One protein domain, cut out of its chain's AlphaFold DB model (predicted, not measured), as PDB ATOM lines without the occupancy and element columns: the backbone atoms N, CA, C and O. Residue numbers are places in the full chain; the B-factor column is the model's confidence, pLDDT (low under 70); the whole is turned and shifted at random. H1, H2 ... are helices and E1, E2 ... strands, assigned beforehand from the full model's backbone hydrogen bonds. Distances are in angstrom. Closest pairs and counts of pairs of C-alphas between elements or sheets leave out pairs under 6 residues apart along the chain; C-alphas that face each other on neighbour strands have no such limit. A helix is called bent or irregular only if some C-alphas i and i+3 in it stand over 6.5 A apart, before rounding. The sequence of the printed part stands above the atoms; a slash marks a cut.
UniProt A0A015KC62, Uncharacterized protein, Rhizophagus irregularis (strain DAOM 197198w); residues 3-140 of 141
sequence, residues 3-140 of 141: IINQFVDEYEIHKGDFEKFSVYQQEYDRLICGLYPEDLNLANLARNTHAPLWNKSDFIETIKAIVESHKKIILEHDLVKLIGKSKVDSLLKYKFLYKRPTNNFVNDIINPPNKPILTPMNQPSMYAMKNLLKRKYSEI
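What this domain is: This is residues 3 to 140 of the 141 residues of an uncharacterized protein of Rhizophagus irregularis (strain DAOM 197198w) (UniProt A0A015KC62). Crossed helices pack in a series, H2 on H7, H7 on H4 and H4 on H5, with a small strand hairpin, E1 and E2, by H5 and H6. H1 lies off one end of H2, H3 makes a corner at its other end, and a long loop, residues 101 to 116, joins the strands. There are 138 residues printed, with seven named helices and two named strands in the order H1 to H6, E1, E2, H7; the sheet, E1 - E2, is antiparallel and the class mostly helix. The whole is compact, with a radius of gyration of the C-alphas of 15.2 A and spans of 40 by 36 by 34 A.

How they stand to each other: Start at H1, residues 3 to 14, which touches no helix but is near H2, residues 22 to 34. H2 only just touches H3, residues 37 to 44, and only at the corner, with 3 pairs of C-alphas within 8 A, closest Cys 33 and Leu 40, 6.4 A. Next, H4, residues 56 to 68, and H5, residues 76 to 83, form a helical hairpin, closest C-alphas Asp 58 and Ile 83, 5.8 A. H5 only just touches H6, residues 85 to 93, only at the corner, with 3 such pairs, closest Val 80 and Val 88, 6.2 A. In the hairpin of E1, residues 98 to 100, and E2, residues 117 to 119, look for N 100 and O 117 within hydrogen-bond range at 2.8 A. H7, residues 123 to 138, touches H2 at a steep tilt of 51 degrees, closest C-alphas Tyr 24 and Pro 124, 4.7 A. With residues 126 to 133 alone H7 touches H4, at 63 degrees, a steep tilt, closest C-alphas Ile 63 and Met 129, 6.2 A. Every O i to N i+4 pair is within hydrogen-bond range in H1, H4, H5, H6 and H7, against 8 of 9 in H2 and 1 of 4 in H3, where 3 of 5 O i to N i+3 pairs are.

Where its parts are: Find C-alpha 3 at (234.021, 318.365, 453.469), where H1 begins and runs 15.9 A. H2 measures 19.2 A and H4 18.1 A. H7, the longest helix, runs 22.6 A from C-alpha 123 to C-alpha 138 at (235.151, 346.357, 471.054).

The domain as a whole: Look at Asn 104 and Ile 140 for the two C-alphas farthest apart, 41.7 A. The printed part has no cut, and the links H3 to H4 and E1 to E2 are long. Confidence is under 70 at residues 3, 41 to 49, 105 and 137 to 140.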
ATOM      1  N   ILE A   3     233.501 317.115 452.891       67.69
ATOM      2  CA  ILE A   3     234.021 318.365 453.469       67.69
ATOM      3  C   ILE A   3     234.999 319.087 452.530       67.69
ATOM      4  O   ILE A   3     234.939 320.302 452.432       67.69
ATOM      5  N   ILE A   4     235.883 318.370 451.822       73.19
ATOM      6  CA  ILE A   4     236.857 319.012 450.915       73.19
ATOM      7  C   ILE A   4     236.146 319.646 449.718       73.19
ATOM      8  O   ILE A   4     236.414 320.801 449.418       73.19
ATOM      9  N   ASN A   5     235.220 318.922 449.080       80.56
ATOM     10  CA  ASN A   5     234.473 319.443 447.931       80.56
ATOM     11  C   ASN A   5     233.648 320.667 448.334       80.56
ATOM     12  O   ASN A   5     233.773 321.704 447.702       80.56
ATOM     13  N   GLN A   6     232.933 320.590 449.460       82.06
ATOM     14  CA  GLN A   6     232.206 321.737 449.999       82.06
ATOM     15  C   GLN A   6     233.123 322.946 450.240       82.06
ATOM     16  O   GLN A   6     232.758 324.073 449.932       82.06
ATOM     17  N   PHE A   7     234.324 322.724 450.777       82.75
ATOM     18  CA  PHE A   7     235.275 323.803 451.033       82.75
ATOM     19  C   PHE A   7     235.827 324.422 449.740       82.75
ATOM     20  O   PHE A   7     236.070 325.626 449.699       82.75
ATOM     21  N   VAL A   8     236.035 323.611 448.696       84.00
ATOM     22  CA  VAL A   8     236.432 324.082 447.360       84.00
ATOM     23  C   VAL A   8     235.307 324.913 446.743       84.00
ATOM     24  O   VAL A   8     235.561 326.047 446.347       84.00
ATOM     25  N   ASP A   9     234.071 324.412 446.767       88.06
ATOM     26  CA  ASP A   9     232.895 325.112 446.240       88.06
ATOM     27  C   ASP A   9     232.690 326.462 446.952       88.06
ATOM     28  O   ASP A   9     232.538 327.504 446.315       88.06
ATOM     29  N   GLU A  10     232.757 326.480 448.288       87.88
ATOM     30  CA  GLU A  10     232.654 327.710 449.083       87.88
ATOM     31  C   GLU A  10     233.792 328.691 448.762       87.88
ATOM     32  O   GLU A  10     233.573 329.904 448.715       87.88
ATOM     33  N   TYR A  11     234.999 328.192 448.482       86.44
ATOM     34  CA  TYR A  11     236.118 329.034 448.071       86.44
ATOM     35  C   TYR A  11     235.907 329.661 446.694       86.44
ATOM     36  O   TYR A  11     236.188 330.851 446.532       86.44
ATOM     37  N   GLU A  12     235.377 328.913 445.728       87.50
ATOM     38  CA  GLU A  12     235.039 329.432 444.399       87.50
ATOM     39  C   GLU A  12     233.910 330.472 444.462       87.50
ATOM     40  O   GLU A  12     234.023 331.549 443.868       87.50
ATOM     41  N   ILE A  13     232.855 330.198 445.237       89.75
ATOM     42  CA  ILE A  13     231.683 331.074 445.381       89.75
ATOM     43  C   ILE A  13     232.040 332.362 446.132       89.75
ATOM     44  O   ILE A  13     231.707 333.466 445.693       89.75
ATOM     45  N   HIS A  14     232.707 332.238 447.281       89.38
ATOM     46  CA  HIS A  14     232.975 333.362 448.180       89.38
ATOM     47  C   HIS A  14     234.346 334.006 447.957       89.38
ATOM     48  O   HIS A  14     234.666 334.995 448.616       89.38
ATOM     49  N   LYS A  15     235.152 333.489 447.019       87.25
ATOM     50  CA  LYS A  15     236.467 334.029 446.625       87.25
ATOM     51  C   LYS A  15     237.415 334.231 447.812       87.25
ATOM     52  O   LYS A  15     238.117 335.237 447.901       87.25
ATOM     53  N   GLY A  16     237.410 333.280 448.746       79.88
ATOM     54  CA  GLY A  16     238.239 333.330 449.955       79.88
ATOM     55  C   GLY A  16     237.729 334.255 451.068       79.88
ATOM     56  O   GLY A  16     238.456 334.479 452.036       79.88
ATOM     57  N   ASP A  17     236.496 334.769 450.980       87.81
ATOM     58  CA  ASP A  17     235.805 335.404 452.109       87.81
ATOM     59  C   ASP A  17     235.368 334.336 453.125       87.81
ATOM     60  O   ASP A  17     234.227 333.870 453.138       87.81
ATOM     61  N   PHE A  18     236.325 333.897 453.949       86.56
ATOM     62  CA  PHE A  18     236.153 332.780 454.879       86.56
ATOM     63  C   PHE A  18     235.044 332.996 455.909       86.56
ATOM     64  O   PHE A  18     234.561 332.015 456.453       86.56
ATOM     65  N   GLU A  19     234.614 334.233 456.172       87.69
ATOM     66  CA  GLU A  19     233.515 334.523 457.106       87.69
ATOM     67  C   GLU A  19     232.149 334.071 456.565       87.69
ATOM     68  O   GLU A  19     231.214 333.871 457.337       87.69
ATOM     69  N   LYS A  20     232.037 333.867 455.247       87.38
ATOM     70  CA  LYS A  20     230.824 333.366 454.584       87.38
ATOM     71  C   LYS A  20     230.753 331.844 454.499       87.38
ATOM     72  O   LYS A  20     229.729 331.312 454.079       87.38
ATOM     73  N   PHE A  21     231.819 331.145 454.881       88.38
ATOM     74  CA  PHE A  21     231.870 329.689 454.813       88.38
ATOM     75  C   PHE A  21     230.942 329.100 455.871       88.38
ATOM     76  O   PHE A  21     230.891 329.585 457.003       88.38
ATOM     77  N   SER A  22     230.254 328.007 455.558       85.50
ATOM     78  CA  SER A  22     229.386 327.339 456.542       85.50
ATOM     79  C   SER A  22     230.177 326.885 457.779       85.50
ATOM     80  O   SER A  22     229.711 326.992 458.916       85.50
ATOM     81  N   VAL A  23     231.424 326.460 457.559       86.44
ATOM     82  CA  VAL A  23     232.365 326.051 458.606       86.44
ATOM     83  C   VAL A  23     232.727 327.221 459.525       86.44
ATOM     84  O   VAL A  23     232.971 327.001 460.706       86.44
ATOM     85  N   TYR A  24     232.728 328.467 459.039       91.19
ATOM     86  CA  TYR A  24     233.065 329.620 459.877       91.19
ATOM     87  C   TYR A  24     232.107 329.783 461.050       91.19
ATOM     88  O   TYR A  24     232.568 329.922 462.180       91.19
ATOM     89  N   GLN A  25     230.795 329.733 460.804       88.44
ATOM     90  CA  GLN A  25     229.806 329.923 461.866       88.44
ATOM     91  C   GLN A  25     229.928 328.822 462.927       88.44
ATOM     92  O   GLN A  25     229.968 329.114 464.119       88.44
ATOM     93  N   GLN A  26     230.103 327.570 462.492       87.38
ATOM     94  CA  GLN A  26     230.330 326.439 463.391       87.38
ATOM     95  C   GLN A  26     231.589 326.623 464.252       87.38
ATOM     96  O   GLN A  26     231.565 326.372 465.458       87.38
ATOM     97  N   GLU A  27     232.694 327.060 463.647       90.44
ATOM     98  CA  GLU A  27     233.942 327.319 464.366       90.44
ATOM     99  C   GLU A  27     233.803 328.506 465.326       90.44
ATOM    100  O   GLU A  27     234.297 328.450 466.450       90.44
ATOM    101  N   TYR A  28     233.091 329.560 464.928       91.88
ATOM    102  CA  TYR A  28     232.838 330.724 465.768       91.88
ATOM    103  C   TYR A  28     231.995 330.374 467.002       91.88
ATOM    104  O   TYR A  28     232.406 330.680 468.123       91.88
ATOM    105  N   ASP A  29     230.878 329.669 466.825       88.94
ATOM    106  CA  ASP A  29     230.009 329.242 467.930       88.94
ATOM    107  C   ASP A  29     230.754 328.322 468.898       88.94
ATOM    108  O   ASP A  29     230.683 328.472 470.119       88.94
ATOM    109  N   ARG A  30     231.576 327.420 468.358       88.88
ATOM    110  CA  ARG A  30     232.455 326.579 469.162       88.88
ATOM    111  C   ARG A  30     233.435 327.407 469.996       88.88
ATOM    112  O   ARG A  30     233.607 327.122 471.182       88.88
ATOM    113  N   LEU A  31     234.098 328.401 469.401       92.25
ATOM    114  CA  LEU A  31     235.035 329.279 470.110       92.25
ATOM    115  C   LEU A  31     234.336 330.088 471.211       92.25
ATOM    116  O   LEU A  31     234.928 330.281 472.272       92.25
ATOM    117  N   ILE A  32     233.080 330.500 471.005       91.06
ATOM    118  CA  ILE A  32     232.259 331.124 472.052       91.06
ATOM    119  C   ILE A  32     232.099 330.172 473.239       91.06
ATOM    120  O   ILE A  32     232.346 330.584 474.370       91.06
ATOM    121  N   CYS A  33     231.797 328.891 473.011       88.31
ATOM    122  CA  CYS A  33     231.736 327.913 474.101       88.31
ATOM    123  C   CYS A  33     233.086 327.736 474.817       88.31
ATOM    124  O   CYS A  33     233.126 327.497 476.020       88.31
ATOM    125  N   GLY A  34     234.211 327.890 474.112       90.38
ATOM    126  CA  GLY A  34     235.548 327.848 474.716       90.38
ATOM    127  C   GLY A  34     235.809 328.948 475.752       90.38
ATOM    128  O   GLY A  34     236.613 328.742 476.662       90.38
ATOM    129  N   LEU A  35     235.093 330.078 475.672       92.62
ATOM    130  CA  LEU A  35     235.137 331.143 476.683       92.62
ATOM    131  C   LEU A  35     234.419 330.769 477.987       92.62
ATOM    132  O   LEU A  35     234.697 331.389 479.013       92.62
ATOM    133  N   TYR A  36     233.521 329.784 477.939       90.50
ATOM    134  CA  TYR A  36     232.689 329.339 479.055       90.50
ATOM    135  C   TYR A  36     232.861 327.820 479.250       90.50
ATOM    136  O   TYR A  36     231.956 327.034 478.968       90.50
ATOM    137  N   PRO A  37     234.053 327.372 479.697       87.19
ATOM    138  CA  PRO A  37     234.388 325.950 479.811       87.19
ATOM    139  C   PRO A  37     233.463 325.158 480.747       87.19
ATOM    140  O   PRO A  37     233.308 323.949 480.588       87.19
ATOM    141  N   GLU A  38     232.824 325.830 481.698       82.62
ATOM    142  CA  GLU A  38     231.842 325.247 482.613       82.62
ATOM    143  C   GLU A  38     230.601 324.733 481.863       82.62
ATOM    144  O   GLU A  38     230.117 323.638 482.151       82.62
ATOM    145  N   ASP A  39     230.170 325.450 480.821       78.44
ATOM    146  CA  ASP A  39     229.001 325.102 480.004       78.44
ATOM    147  C   ASP A  39     229.305 323.964 479.017       78.44
ATOM    148  O   ASP A  39     228.424 323.187 478.634       78.44
ATOM    149  N   LEU A  40     230.578 323.812 478.630       75.88
ATOM    150  CA  LEU A  40     231.030 322.728 477.751       75.88
ATOM    151  C   LEU A  40     230.887 321.350 478.393       75.88
ATOM    152  O   LEU A  40     230.748 320.366 477.657       75.88
ATOM    153  N   ASN A  41     230.923 321.275 479.728       60.22
ATOM    154  CA  ASN A  41     230.776 320.015 480.442       60.22
ATOM    155  C   ASN A  41     229.440 319.350 480.099       60.22
ATOM    156  O   ASN A  41     229.432 318.195 479.705       60.22
ATOM    157  N   LEU A  42     228.310 320.053 480.127       53.47
ATOM    158  CA  LEU A  42     227.005 319.378 480.083       53.47
ATOM    159  C   LEU A  42     226.630 318.811 478.700       53.47
ATOM    160  O   LEU A  42     226.011 317.752 478.630       53.47
ATOM    161  N   ALA A  43     227.049 319.449 477.601       52.97
ATOM    162  CA  ALA A  43     226.691 319.018 476.243       52.97
ATOM    163  C   ALA A  43     227.731 318.090 475.570       52.97
ATOM    164  O   ALA A  43     227.367 317.281 474.715       52.97
ATOM    165  N   ASN A  44     229.019 318.165 475.943       52.25
ATOM    166  CA  ASN A  44     230.093 317.356 475.331       52.25
ATOM    167  C   ASN A  44     230.516 316.125 476.161       52.25
ATOM    168  O   ASN A  44     231.336 315.323 475.690       52.25
ATOM    169  N   LEU A  45     229.954 315.940 477.362       48.44
ATOM    170  CA  LEU A  45     230.242 314.816 478.269       48.44
ATOM    171  C   LEU A  45     230.002 313.427 477.646       48.44
ATOM    172  O   LEU A  45     230.613 312.457 478.083       48.44
ATOM    173  N   ALA A  46     229.211 313.312 476.574       50.31
ATOM    174  CA  ALA A  46     229.043 312.043 475.856       50.31
ATOM    175  C   ALA A  46     230.324 311.557 475.134       50.31
ATOM    176  O   ALA A  46     230.386 310.404 474.715       50.31
ATOM    177  N   ARG A  47     231.351 312.410 474.961       55.56
ATOM    178  CA  ARG A  47     232.617 312.057 474.278       55.56
ATOM    179  C   ARG A  47     233.883 312.324 475.094       55.56
ATOM    180  O   ARG A  47     234.898 311.685 474.836       55.56
ATOM    181  N   ASN A  48     233.842 313.238 476.064       61.12
ATOM    182  CA  ASN A  48     234.999 313.602 476.884       61.12
ATOM    183  C   ASN A  48     234.724 313.333 478.367       61.12
ATOM    184  O   ASN A  48     233.911 314.000 478.987       61.12
ATOM    185  N   THR A  49     235.460 312.389 478.957       63.94
ATOM    186  CA  THR A  49     235.280 311.931 480.350       63.94
ATOM    187  C   THR A  49     235.853 312.865 481.423       63.94
ATOM    188  O   THR A  49     235.854 312.507 482.592       63.94
ATOM    189  N   HIS A  50     236.427 314.013 481.050       74.62
ATOM    190  CA  HIS A  50     237.129 314.904 481.982       74.62
ATOM    191  C   HIS A  50     236.748 316.355 481.723       74.62
ATOM    192  O   HIS A  50     236.724 316.769 480.560       74.62
ATOM    193  N   ALA A  51     236.529 317.113 482.797       84.69
ATOM    194  CA  ALA A  51     236.212 318.529 482.718       84.69
ATOM    195  C   ALA A  51     237.323 319.336 482.021       84.69
ATOM    196  O   ALA A  51     238.502 318.987 482.158       84.69
ATOM    197  N   PRO A  52     236.975 320.402 481.275       90.88
ATOM    198  CA  PRO A  52     237.952 321.368 480.796       90.88
ATOM    199  C   PRO A  52     238.814 321.908 481.940       90.88
ATOM    200  O   PRO A  52     238.303 322.235 483.008       90.88
ATOM    201  N   LEU A  53     240.123 322.012 481.708       94.06
ATOM    202  CA  LEU A  53     241.085 322.503 482.705       94.06
ATOM    203  C   LEU A  53     241.532 323.952 482.471       94.06
ATOM    204  O   LEU A  53     242.329 324.477 483.246       94.06
ATOM    205  N   TRP A  54     241.072 324.586 481.392       95.31
ATOM    206  CA  TRP A  54     241.348 325.995 481.118       95.31
ATOM    207  C   TRP A  54     240.228 326.877 481.672       95.31
ATOM    208  O   TRP A  54     239.087 326.434 481.784       95.31
ATOM    209  N   ASN A  55     240.545 328.134 481.979       95.19
ATOM    210  CA  ASN A  55     239.555 329.174 482.251       95.19
ATOM    211  C   ASN A  55     239.450 330.163 481.072       95.19
ATOM    212  O   ASN A  55     240.203 330.092 480.098       95.19
ATOM    213  N   LYS A  56     238.526 331.125 481.163       94.56
ATOM    214  CA  LYS A  56     238.325 332.147 480.124       94.56
ATOM    215  C   LYS A  56     239.602 332.929 479.774       94.56
ATOM    216  O   LYS A  56     239.820 333.216 478.599       94.56
ATOM    217  N   SER A  57     240.438 333.267 480.761       95.38
ATOM    218  CA  SER A  57     241.696 333.998 480.535       95.38
ATOM    219  C   SER A  57     242.684 333.157 479.736       95.38
ATOM    220  O   SER A  57     243.180 333.621 478.714       95.38
ATOM    221  N   ASP A  58     242.881 331.897 480.132       97.12
ATOM    222  CA  ASP A  58     243.763 330.954 479.432       97.12
ATOM    223  C   ASP A  58     243.350 330.790 477.958       97.12
ATOM    224  O   ASP A  58     244.185 330.736 477.051       97.12
ATOM    225  N   PHE A  59     242.037 330.731 477.704       96.31
ATOM    226  CA  PHE A  59     241.487 330.618 476.355       96.31
ATOM    227  C   PHE A  59     241.745 331.875 475.519       96.31
ATOM    228  O   PHE A  59     242.180 331.787 474.371       96.31
ATOM    229  N   ILE A  60     241.516 333.055 476.099       96.25
ATOM    230  CA  ILE A  60     241.772 334.335 475.437       96.25
ATOM    231  C   ILE A  60     243.265 334.496 475.134       96.25
ATOM    232  O   ILE A  60     243.612 334.870 474.014       96.25
ATOM    233  N   GLU A  61     244.146 334.192 476.087       96.69
ATOM    234  CA  GLU A  61     245.602 334.225 475.899       96.69
ATOM    235  C   GLU A  61     246.051 333.291 474.778       96.69
ATOM    236  O   GLU A  61     246.831 333.689 473.916       96.69
ATOM    237  N   THR A  62     245.484 332.084 474.723       96.81
ATOM    238  CA  THR A  62     245.727 331.134 473.631       96.81
ATOM    239  C   THR A  62     245.359 331.728 472.273       96.81
ATOM    240  O   THR A  62     246.156 331.682 471.333       96.81
ATOM    241  N   ILE A  63     244.154 332.295 472.151       96.00
ATOM    242  CA  ILE A  63     243.678 332.870 470.889       96.00
ATOM    243  C   ILE A  63     244.543 334.065 470.481       96.00
ATOM    244  O   ILE A  63     244.935 334.149 469.317       96.00
ATOM    245  N   LYS A  64     244.885 334.956 471.419       95.75
ATOM    246  CA  LYS A  64     245.795 336.087 471.168       95.75
ATOM    247  C   LYS A  64     247.141 335.612 470.648       95.75
ATOM    248  O   LYS A  64     247.558 336.046 469.580       95.75
ATOM    249  N   ALA A  65     247.761 334.651 471.329       95.56
ATOM    250  CA  ALA A  65     249.081 334.156 470.963       95.56
ATOM    251  C   ALA A  65     249.120 333.552 469.544       95.56
ATOM    252  O   ALA A  65     250.119 333.673 468.835       95.56
ATOM    253  N   ILE A  66     248.019 332.947 469.089       94.88
ATOM    254  CA  ILE A  66     247.889 332.437 467.717       94.88
ATOM    255  C   ILE A  66     247.616 333.564 466.717       94.88
ATOM    256  O   ILE A  66     248.234 333.595 465.655       94.88
ATOM    257  N   VAL A  67     246.692 334.477 467.029       93.50
ATOM    258  CA  VAL A  67     246.292 335.579 466.138       93.50
ATOM    259  C   VAL A  67     247.436 336.559 465.887       93.50
ATOM    260  O   VAL A  67     247.591 337.028 464.760       93.50
ATOM    261  N   GLU A  68     248.225 336.849 466.917       92.44
ATOM    262  CA  GLU A  68     249.350 337.786 466.872       92.44
ATOM    263  C   GLU A  68     250.630 337.143 466.317       92.44
ATOM    264  O   GLU A  68     251.550 337.841 465.892       92.44
ATOM    265  N   SER A  69     250.688 335.809 466.249       90.69
ATOM    266  CA  SER A  69     251.800 335.104 465.617       90.69
ATOM    267  C   SER A  69     251.858 335.386 464.117       90.69
ATOM    268  O   SER A  69     250.893 335.169 463.381       90.69
ATOM    269  N   HIS A  70     253.042 335.765 463.628       81.44
ATOM    270  CA  HIS A  70     253.290 336.041 462.209       81.44
ATOM    271  C   HIS A  70     252.854 334.889 461.286       81.44
ATOM    272  O   HIS A  70     252.329 335.114 460.198       81.44
ATOM    273  N   LYS A  71     253.037 333.641 461.737       83.00
ATOM    274  CA  LYS A  71     252.691 332.434 460.975       83.00
ATOM    275  C   LYS A  71     251.332 331.845 461.354       83.00
ATOM    276  O   LYS A  71     250.995 330.782 460.843       83.00
ATOM    277  N   LYS A  72     250.556 332.504 462.227       88.25
ATOM    278  CA  LYS A  72     249.259 332.008 462.729       88.25
ATOM    279  C   LYS A  72     249.354 330.625 463.396       88.25
ATOM    280  O   LYS A  72     248.428 329.818 463.339       88.25
ATOM    281  N   ILE A  73     250.507 330.350 463.999       90.75
ATOM    282  CA  ILE A  73     250.829 329.119 464.727       90.75
ATOM    283  C   ILE A  73     251.548 329.471 466.020       90.75
ATOM    284  O   ILE A  73     252.162 330.532 466.120       90.75
ATOM    285  N   ILE A  74     251.571 328.543 466.966       94.12
ATOM    286  CA  ILE A  74     252.378 328.667 468.180       94.12
ATOM    287  C   ILE A  74     253.183 327.390 468.411       94.12
ATOM    288  O   ILE A  74     252.709 326.296 468.106       94.12
ATOM    289  N   LEU A  75     254.409 327.505 468.928       94.44
ATOM    290  CA  LEU A  75     255.138 326.329 469.407       94.44
ATOM    291  C   LEU A  75     254.416 325.784 470.642       94.44
ATOM    292  O   LEU A  75     254.107 326.538 471.560       94.44
ATOM    293  N   GLU A  76     254.199 324.471 470.707       95.88
ATOM    294  CA  GLU A  76     253.507 323.849 471.846       95.88
ATOM    295  C   GLU A  76     254.176 324.207 473.179       95.88
ATOM    296  O   GLU A  76     253.510 324.594 474.131       95.88
ATOM    297  N   HIS A  77     255.507 324.160 473.213       95.75
ATOM    298  CA  HIS A  77     256.303 324.543 474.375       95.75
ATOM    299  C   HIS A  77     256.039 325.982 474.849       95.75
ATOM    300  O   HIS A  77     256.009 326.229 476.054       95.75
ATOM    301  N   ASP A  78     255.841 326.927 473.930       96.81
ATOM    302  CA  ASP A  78     255.640 328.333 474.289       96.81
ATOM    303  C   ASP A  78     254.236 328.545 474.860       96.81
ATOM    304  O   ASP A  78     254.083 329.231 475.869       96.81
ATOM    305  N   LEU A  79     253.224 327.867 474.306       97.75
ATOM    306  CA  LEU A  79     251.885 327.881 474.895       97.75
ATOM    307  C   LEU A  79     251.863 327.183 476.265       97.75
ATOM    308  O   LEU A  79     251.222 327.667 477.192       97.75
ATOM    309  N   VAL A  80     252.605 326.082 476.431       98.19
ATOM    310  CA  VAL A  80     252.751 325.397 477.728       98.19
ATOM    311  C   VAL A  80     253.373 326.320 478.776       98.19
ATOM    312  O   VAL A  80     252.941 326.288 479.925       98.19
ATOM    313  N   LYS A  81     254.354 327.150 478.403       98.00
ATOM    314  CA  LYS A  81     254.910 328.172 479.302       98.00
ATOM    315  C   LYS A  81     253.898 329.254 479.667       98.00
ATOM    316  O   LYS A  81     253.949 329.744 480.788       98.00
ATOM    317  N   LEU A  82     253.017 329.615 478.734       97.75
ATOM    318  CA  LEU A  82     252.027 330.670 478.925       97.75
ATOM    319  C   LEU A  82     250.908 330.241 479.883       97.75
ATOM    320  O   LEU A  82     250.668 330.915 480.876       97.75
ATOM    321  N   ILE A  83     250.265 329.099 479.619       98.19
ATOM    322  CA  ILE A  83     249.040 328.699 480.338       98.19
ATOM    323  C   ILE A  83     249.185 327.408 481.156       98.19
ATOM    324  O   ILE A  83     248.289 327.043 481.915       98.19
ATOM    325  N   GLY A  84     250.304 326.696 481.029       98.31
ATOM    326  CA  GLY A  84     250.548 325.422 481.703       98.31
ATOM    327  C   GLY A  84     250.134 324.194 480.884       98.31
ATOM    328  O   GLY A  84     249.174 324.200 480.112       98.31
ATOM    329  N   LYS A  85     250.866 323.091 481.084       97.75
ATOM    330  CA  LYS A  85     250.739 321.861 480.284       97.75
ATOM    331  C   LYS A  85     249.343 321.239 480.327       97.75
ATOM    332  O   LYS A  85     248.783 320.940 479.281       97.75
ATOM    333  N   SER A  86     248.770 321.074 481.520       97.00
ATOM    334  CA  SER A  86     247.453 320.442 481.691       97.00
ATOM    335  C   SER A  86     246.345 321.181 480.937       97.00
ATOM    336  O   SER A  86     245.435 320.555 480.395       97.00
ATOM    337  N   LYS A  87     246.444 322.511 480.848       97.31
ATOM    338  CA  LYS A  87     245.485 323.346 480.122       97.31
ATOM    339  C   LYS A  87     245.646 323.202 478.613       97.31
ATOM    340  O   LYS A  87     244.649 323.016 477.922       97.31
ATOM    341  N   VAL A  88     246.885 323.198 478.114       97.81
ATOM    342  CA  VAL A  88     247.179 322.915 476.696       97.81
ATOM    343  C   VAL A  88     246.651 321.539 476.292       97.81
ATOM    344  O   VAL A  88     245.926 321.428 475.304       97.81
ATOM    345  N   ASP A  89     246.942 320.505 477.083       95.56
ATOM    346  CA  ASP A  89     246.466 319.140 476.836       95.56
ATOM    347  C   ASP A  89     244.926 319.084 476.812       95.56
ATOM    348  O   ASP A  89     244.325 318.430 475.954       95.56
ATOM    349  N   SER A  90     244.268 319.832 477.703       93.62
ATOM    350  CA  SER A  90     242.810 319.973 477.719       93.62
ATOM    351  C   SER A  90     242.277 320.660 476.453       93.62
ATOM    352  O   SER A  90     241.332 320.160 475.844       93.62
ATOM    353  N   LEU A  91     242.884 321.759 475.995       94.50
ATOM    354  CA  LEU A  91     242.480 322.451 474.760       94.50
ATOM    355  C   LEU A  91     242.613 321.552 473.519       94.50
ATOM    356  O   LEU A  91     241.750 321.579 472.636       94.50
ATOM    357  N   LEU A  92     243.656 320.717 473.473       93.94
ATOM    358  CA  LEU A  92     243.852 319.707 472.430       93.94
ATOM    359  C   LEU A  92     242.777 318.616 472.482       93.94
ATOM    360  O   LEU A  92     242.197 318.271 471.452       93.94
ATOM    361  N   LYS A  93     242.454 318.100 473.675       91.19
ATOM    362  CA  LYS A  93     241.414 317.073 473.864       91.19
ATOM    363  C   LYS A  93     240.038 317.559 473.407       91.19
ATOM    364  O   LYS A  93     239.291 316.823 472.761       91.19
ATOM    365  N   TYR A  94     239.729 318.821 473.684       89.56
ATOM    366  CA  TYR A  94     238.508 319.478 473.225       89.56
ATOM    367  C   TYR A  94     238.613 320.025 471.792       89.56
ATOM    368  O   TYR A  94     237.678 320.668 471.323       89.56
ATOM    369  N   LYS A  95     239.713 319.735 471.081       91.06
ATOM    370  CA  LYS A  95     240.040 320.113 469.694       91.06
ATOM    371  C   LYS A  95     239.848 321.603 469.375       91.06
ATOM    372  O   LYS A  95     239.461 321.951 468.262       91.06
ATOM    373  N   PHE A  96     240.105 322.474 470.350       92.62
ATOM    374  CA  PHE A  96     240.236 323.916 470.111       92.62
ATOM    375  C   PHE A  96     241.538 324.252 469.384       92.62
ATOM    376  O   PHE A  96     241.618 325.249 468.673       92.62
ATOM    377  N   LEU A  97     242.538 323.386 469.545       94.00
ATOM    378  CA  LEU A  97     243.820 323.439 468.865       94.00
ATOM    379  C   LEU A  97     244.121 322.095 468.217       94.00
ATOM    380  O   LEU A  97     243.684 321.045 468.693       94.00
ATOM    381  N   TYR A  98     244.925 322.140 467.163       91.88
ATOM    382  CA  TYR A  98     245.423 320.960 466.475       91.88
ATOM    383  C   TYR A  98     246.937 320.912 466.584       91.88
ATOM    384  O   TYR A  98     247.635 321.843 466.183       91.88
ATOM    385  N   LYS A  99     247.441 319.809 467.139       92.19
ATOM    386  CA  LYS A  99     248.872 319.554 467.264       92.19
ATOM    387  C   LYS A  99     249.410 318.964 465.970       92.19
ATOM    388  O   LYS A  99     248.936 317.926 465.512       92.19
ATOM    389  N   ARG A 100     250.448 319.590 465.425       90.06
ATOM    390  CA  ARG A 100     251.254 319.061 464.325       90.06
ATOM    391  C   ARG A 100     252.630 318.699 464.896       90.06
ATOM    392  O   ARG A 100     253.408 319.598 465.215       90.06
ATOM    393  N   PRO A 101     252.908 317.402 465.122       84.00
ATOM    394  CA  PRO A 101     254.068 316.974 465.906       84.00
ATOM    395  C   PRO A 101     255.395 317.101 465.152       84.00
ATOM    396  O   PRO A 101     256.440 317.210 465.784       84.00
ATOM    397  N   THR A 102     255.358 317.073 463.818       77.31
ATOM    398  CA  THR A 102     256.538 317.144 462.950       77.31
ATOM    399  C   THR A 102     256.281 318.095 461.787       77.31
ATOM    400  O   THR A 102     255.131 318.379 461.446       77.31
ATOM    401  N   ASN A 103     257.354 318.567 461.152       73.56
ATOM    402  CA  ASN A 103     257.288 319.371 459.932       73.56
ATOM    403  C   ASN A 103     256.982 318.544 458.665       73.56
ATOM    404  O   ASN A 103     256.720 319.133 457.620       73.56
ATOM    405  N   ASN A 104     256.938 317.209 458.761       71.38
ATOM    406  CA  ASN A 104     256.734 316.290 457.631       71.38
ATOM    407  C   ASN A 104     255.371 316.443 456.923       71.38
ATOM    408  O   ASN A 104     255.175 315.875 455.855       71.38
ATOM    409  N   PHE A 105     254.430 317.195 457.506       62.25
ATOM    410  CA  PHE A 105     253.078 317.404 456.972       62.25
ATOM    411  C   PHE A 105     252.628 318.870 457.062       62.25
ATOM    412  O   PHE A 105     251.456 319.158 457.300       62.25
ATOM    413  N   VAL A 106     253.564 319.812 456.923       70.69
ATOM    414  CA  VAL A 106     253.305 321.252 457.100       70.69
ATOM    415  C   VAL A 106     253.627 322.027 455.816       70.69
ATOM    416  O   VAL A 106     254.337 323.028 455.824       70.69
ATOM    417  N   ASN A 107     253.107 321.531 454.691       72.00
ATOM    418  CA  ASN A 107     253.322 322.118 453.361       72.00
ATOM    419  C   ASN A 107     252.627 323.483 453.191       72.00
ATOM    420  O   ASN A 107     252.953 324.243 452.287       72.00
ATOM    421  N   ASP A 108     251.674 323.794 454.068       78.25
ATOM    422  CA  ASP A 108     250.919 325.045 454.139       78.25
ATOM    423  C   ASP A 108     251.639 326.155 454.926       78.25
ATOM    424  O   ASP A 108     251.124 327.270 455.020       78.25
ATOM    425  N   ILE A 109     252.824 325.887 455.493       80.00
ATOM    426  CA  ILE A 109     253.590 326.862 456.281       80.00
ATOM    427  C   ILE A 109     254.983 327.042 455.689       80.00
ATOM    428  O   ILE A 109     255.759 326.100 455.574       80.00
ATOM    429  N   ILE A 110     255.343 328.289 455.392       79.62
ATOM    430  CA  ILE A 110     256.679 328.640 454.901       79.62
ATOM    431  C   ILE A 110     257.703 328.450 456.030       79.62
ATOM    432  O   ILE A 110     257.577 329.057 457.102       79.62
ATOM    433  N   ASN A 111     258.743 327.646 455.785       82.38
ATOM    434  CA  ASN A 111     259.821 327.326 456.732       82.38
ATOM    435  C   ASN A 111     259.285 326.871 458.107       82.38
ATOM    436  O   ASN A 111     259.430 327.604 459.098       82.38
ATOM    437  N   PRO A 112     258.602 325.716 458.186       82.00
ATOM    438  CA  PRO A 112     258.017 325.245 459.430       82.00
ATOM    439  C   PRO A 112     259.123 324.883 460.436       82.00
ATOM    440  O   PRO A 112     260.164 324.344 460.050       82.00
ATOM    441  N   PRO A 113     258.932 325.169 461.734       84.62
ATOM    442  CA  PRO A 113     259.904 324.786 462.749       84.62
ATOM    443  C   PRO A 113     259.976 323.257 462.870       84.62
ATOM    444  O   PRO A 113     258.964 322.569 462.759       84.62
ATOM    445  N   ASN A 114     261.158 322.716 463.180       86.19
ATOM    446  CA  ASN A 114     261.335 321.284 463.459       86.19
ATOM    447  C   ASN A 114     260.917 320.915 464.900       86.19
ATOM    448  O   ASN A 114     261.631 320.224 465.623       86.19
ATOM    449  N   LYS A 115     259.806 321.485 465.370       89.75
ATOM    450  CA  LYS A 115     259.270 321.318 466.726       89.75
ATOM    451  C   LYS A 115     257.748 321.197 466.652       89.75
ATOM    452  O   LYS A 115     257.166 321.724 465.704       89.75
ATOM    453  N   PRO A 116     257.095 320.580 467.652       91.94
ATOM    454  CA  PRO A 116     255.642 320.530 467.705       91.94
ATOM    455  C   PRO A 116     255.021 321.927 467.688       91.94
ATOM    456  O   PRO A 116     255.384 322.800 468.486       91.94
ATOM    457  N   ILE A 117     254.067 322.118 466.783       93.19
ATOM    458  CA  ILE A 117     253.298 323.356 466.652       93.19
ATOM    459  C   ILE A 117     251.820 323.095 466.871       93.19
ATOM    460  O   ILE A 117     251.317 322.002 466.608       93.19
ATOM    461  N   LEU A 118     251.127 324.128 467.325       94.38
ATOM    462  CA  LEU A 118     249.687 324.149 467.480       94.38
ATOM    463  C   LEU A 118     249.097 325.148 466.490       94.38
ATOM    464  O   LEU A 118     249.611 326.260 466.330       94.38
ATOM    465  N   THR A 119     248.027 324.735 465.819       93.31
ATOM    466  CA  THR A 119     247.334 325.536 464.806       93.31
ATOM    467  C   THR A 119     245.829 325.560 465.067       93.31
ATOM    468  O   THR A 119     245.298 324.639 465.702       93.31
ATOM    469  N   PRO A 120     245.106 326.556 464.524       92.12
ATOM    470  CA  PRO A 120     243.674 326.418 464.273       92.12
ATOM    471  C   PRO A 120     243.387 325.198 463.384       92.12
ATOM    472  O   PRO A 120     244.291 324.677 462.719       92.12
ATOM    473  N   MET A 121     242.129 324.754 463.345       85.81
ATOM    474  CA  MET A 121     241.721 323.619 462.509       85.81
ATOM    475  C   MET A 121     241.881 323.914 461.016       85.81
ATOM    476  O   MET A 121     242.361 323.077 460.257       85.81
ATOM    477  N   ASN A 122     241.447 325.103 460.602       86.19
ATOM    478  CA  ASN A 122     241.411 325.555 459.216       86.19
ATOM    479  C   ASN A 122     241.397 327.100 459.159       86.19
ATOM    480  O   ASN A 122     241.445 327.777 460.192       86.19
ATOM    481  N   GLN A 123     241.368 327.674 457.950       88.12
ATOM    482  CA  GLN A 123     241.332 329.133 457.773       88.12
ATOM    483  C   GLN A 123     240.062 329.778 458.368       88.12
ATOM    484  O   GLN A 123     240.221 330.763 459.088       88.12
ATOM    485  N   PRO A 124     238.838 329.243 458.186       90.50
ATOM    486  CA  PRO A 124     237.656 329.729 458.898       90.50
ATOM    487  C   PRO A 124     237.832 329.813 460.418       90.50
ATOM    488  O   PRO A 124     237.550 330.867 460.983       90.50
ATOM    489  N   SER A 125     238.405 328.795 461.076       90.94
ATOM    490  CA  SER A 125     238.714 328.854 462.517       90.94
ATOM    491  C   SER A 125     239.635 330.025 462.867       90.94
ATOM    492  O   SER A 125     239.441 330.691 463.881       90.94
ATOM    493  N   MET A 126     240.640 330.308 462.031       93.06
ATOM    494  CA  MET A 126     241.544 331.445 462.228       93.06
ATOM    495  C   MET A 126     240.805 332.787 462.132       93.06
ATOM    496  O   MET A 126     241.046 333.690 462.933       93.06
ATOM    497  N   TYR A 127     239.910 332.948 461.156       92.81
ATOM    498  CA  TYR A 127     239.102 334.165 461.037       92.81
ATOM    499  C   TYR A 127     238.121 334.297 462.203       92.81
ATOM    500  O   TYR A 127     238.000 335.379 462.779       92.81
ATOM    501  N   ALA A 128     237.512 333.193 462.631       94.56
ATOM    502  CA  ALA A 128     236.638 333.162 463.793       94.56
ATOM    503  C   ALA A 128     237.385 333.578 465.076       94.56
ATOM    504  O   ALA A 128     236.905 334.435 465.814       94.56
ATOM    505  N   MET A 129     238.608 333.077 465.287       95.25
ATOM    506  CA  MET A 129     239.505 333.501 466.373       95.25
ATOM    507  C   MET A 129     239.789 335.010 466.343       95.25
ATOM    508  O   MET A 129     239.667 335.687 467.366       95.25
ATOM    509  N   LYS A 130     240.126 335.563 465.168       94.50
ATOM    510  CA  LYS A 130     240.354 337.010 464.998       94.50
ATOM    511  C   LYS A 130     239.119 337.827 465.358       94.50
ATOM    512  O   LYS A 130     239.230 338.833 466.054       94.50
ATOM    513  N   ASN A 131     237.952 337.408 464.883       93.69
ATOM    514  CA  ASN A 131     236.708 338.133 465.107       93.69
ATOM    515  C   ASN A 131     236.239 338.040 466.556       93.69
ATOM    516  O   ASN A 131     235.752 339.036 467.090       93.69
ATOM    517  N   LEU A 132     236.464 336.901 467.215       93.56
ATOM    518  CA  LEU A 132     236.219 336.757 468.645       93.56
ATOM    519  C   LEU A 132     237.033 337.778 469.448       93.56
ATOM    520  O   LEU A 132     236.472 338.472 470.296       93.56
ATOM    521  N   LEU A 133     238.332 337.914 469.153       92.31
ATOM    522  CA  LEU A 133     239.171 338.925 469.801       92.31
ATOM    523  C   LEU A 133     238.671 340.334 469.509       92.31
ATOM    524  O   LEU A 133     238.476 341.096 470.449       92.31
ATOM    525  N   LYS A 134     238.428 340.677 468.235       91.06
ATOM    526  CA  LYS A 134     237.934 342.009 467.853       91.06
ATOM    527  C   LYS A 134     236.697 342.392 468.656       91.06
ATOM    528  O   LYS A 134     236.715 343.436 469.290       91.06
ATOM    529  N   ARG A 135     235.670 341.535 468.698       87.06
ATOM    530  CA  ARG A 135     234.436 341.818 469.447       87.06
ATOM    531  C   ARG A 135     234.690 341.988 470.941       87.06
ATOM    532  O   ARG A 135     234.132 342.893 471.540       87.06
ATOM    533  N   LYS A 136     235.581 341.187 471.531       75.31
ATOM    534  CA  LYS A 136     235.956 341.336 472.945       75.31
ATOM    535  C   LYS A 136     236.694 342.639 473.230       75.31
ATOM    536  O   LYS A 136     236.463 343.231 474.273       75.31
ATOM    537  N   TYR A 137     237.546 343.098 472.318       68.12
ATOM    538  CA  TYR A 137     238.186 344.408 472.436       68.12
ATOM    539  C   TYR A 137     237.203 345.558 472.183       68.12
ATOM    540  O   TYR A 137     237.310 346.583 472.842       68.12
ATOM    541  N   SER A 138     236.223 345.383 471.295       64.19
ATOM    542  CA  SER A 138     235.151 346.357 471.054       64.19
ATOM    543  C   SER A 138     234.148 346.471 472.204       64.19
ATOM    544  O   SER A 138     233.482 347.484 472.302       64.19
ATOM    545  N   GLU A 139     234.023 345.456 473.063       57.12
ATOM    546  CA  GLU A 139     233.201 345.503 474.286       57.12
ATOM    547  C   GLU A 139     233.901 346.239 475.453       57.12
ATOM    548  O   GLU A 139     233.290 346.436 476.502       57.12
ATOM    549  N   ILE A 140     235.184 346.600 475.309       50.62
ATOM    550  CA  ILE A 140     236.022 347.213 476.360       50.62
ATOM    551  C   ILE A 140     236.227 348.732 476.132       50.62
ATOM    552  O   ILE A 140     236.769 349.411 477.004       50.62
TER     553      ILE A 140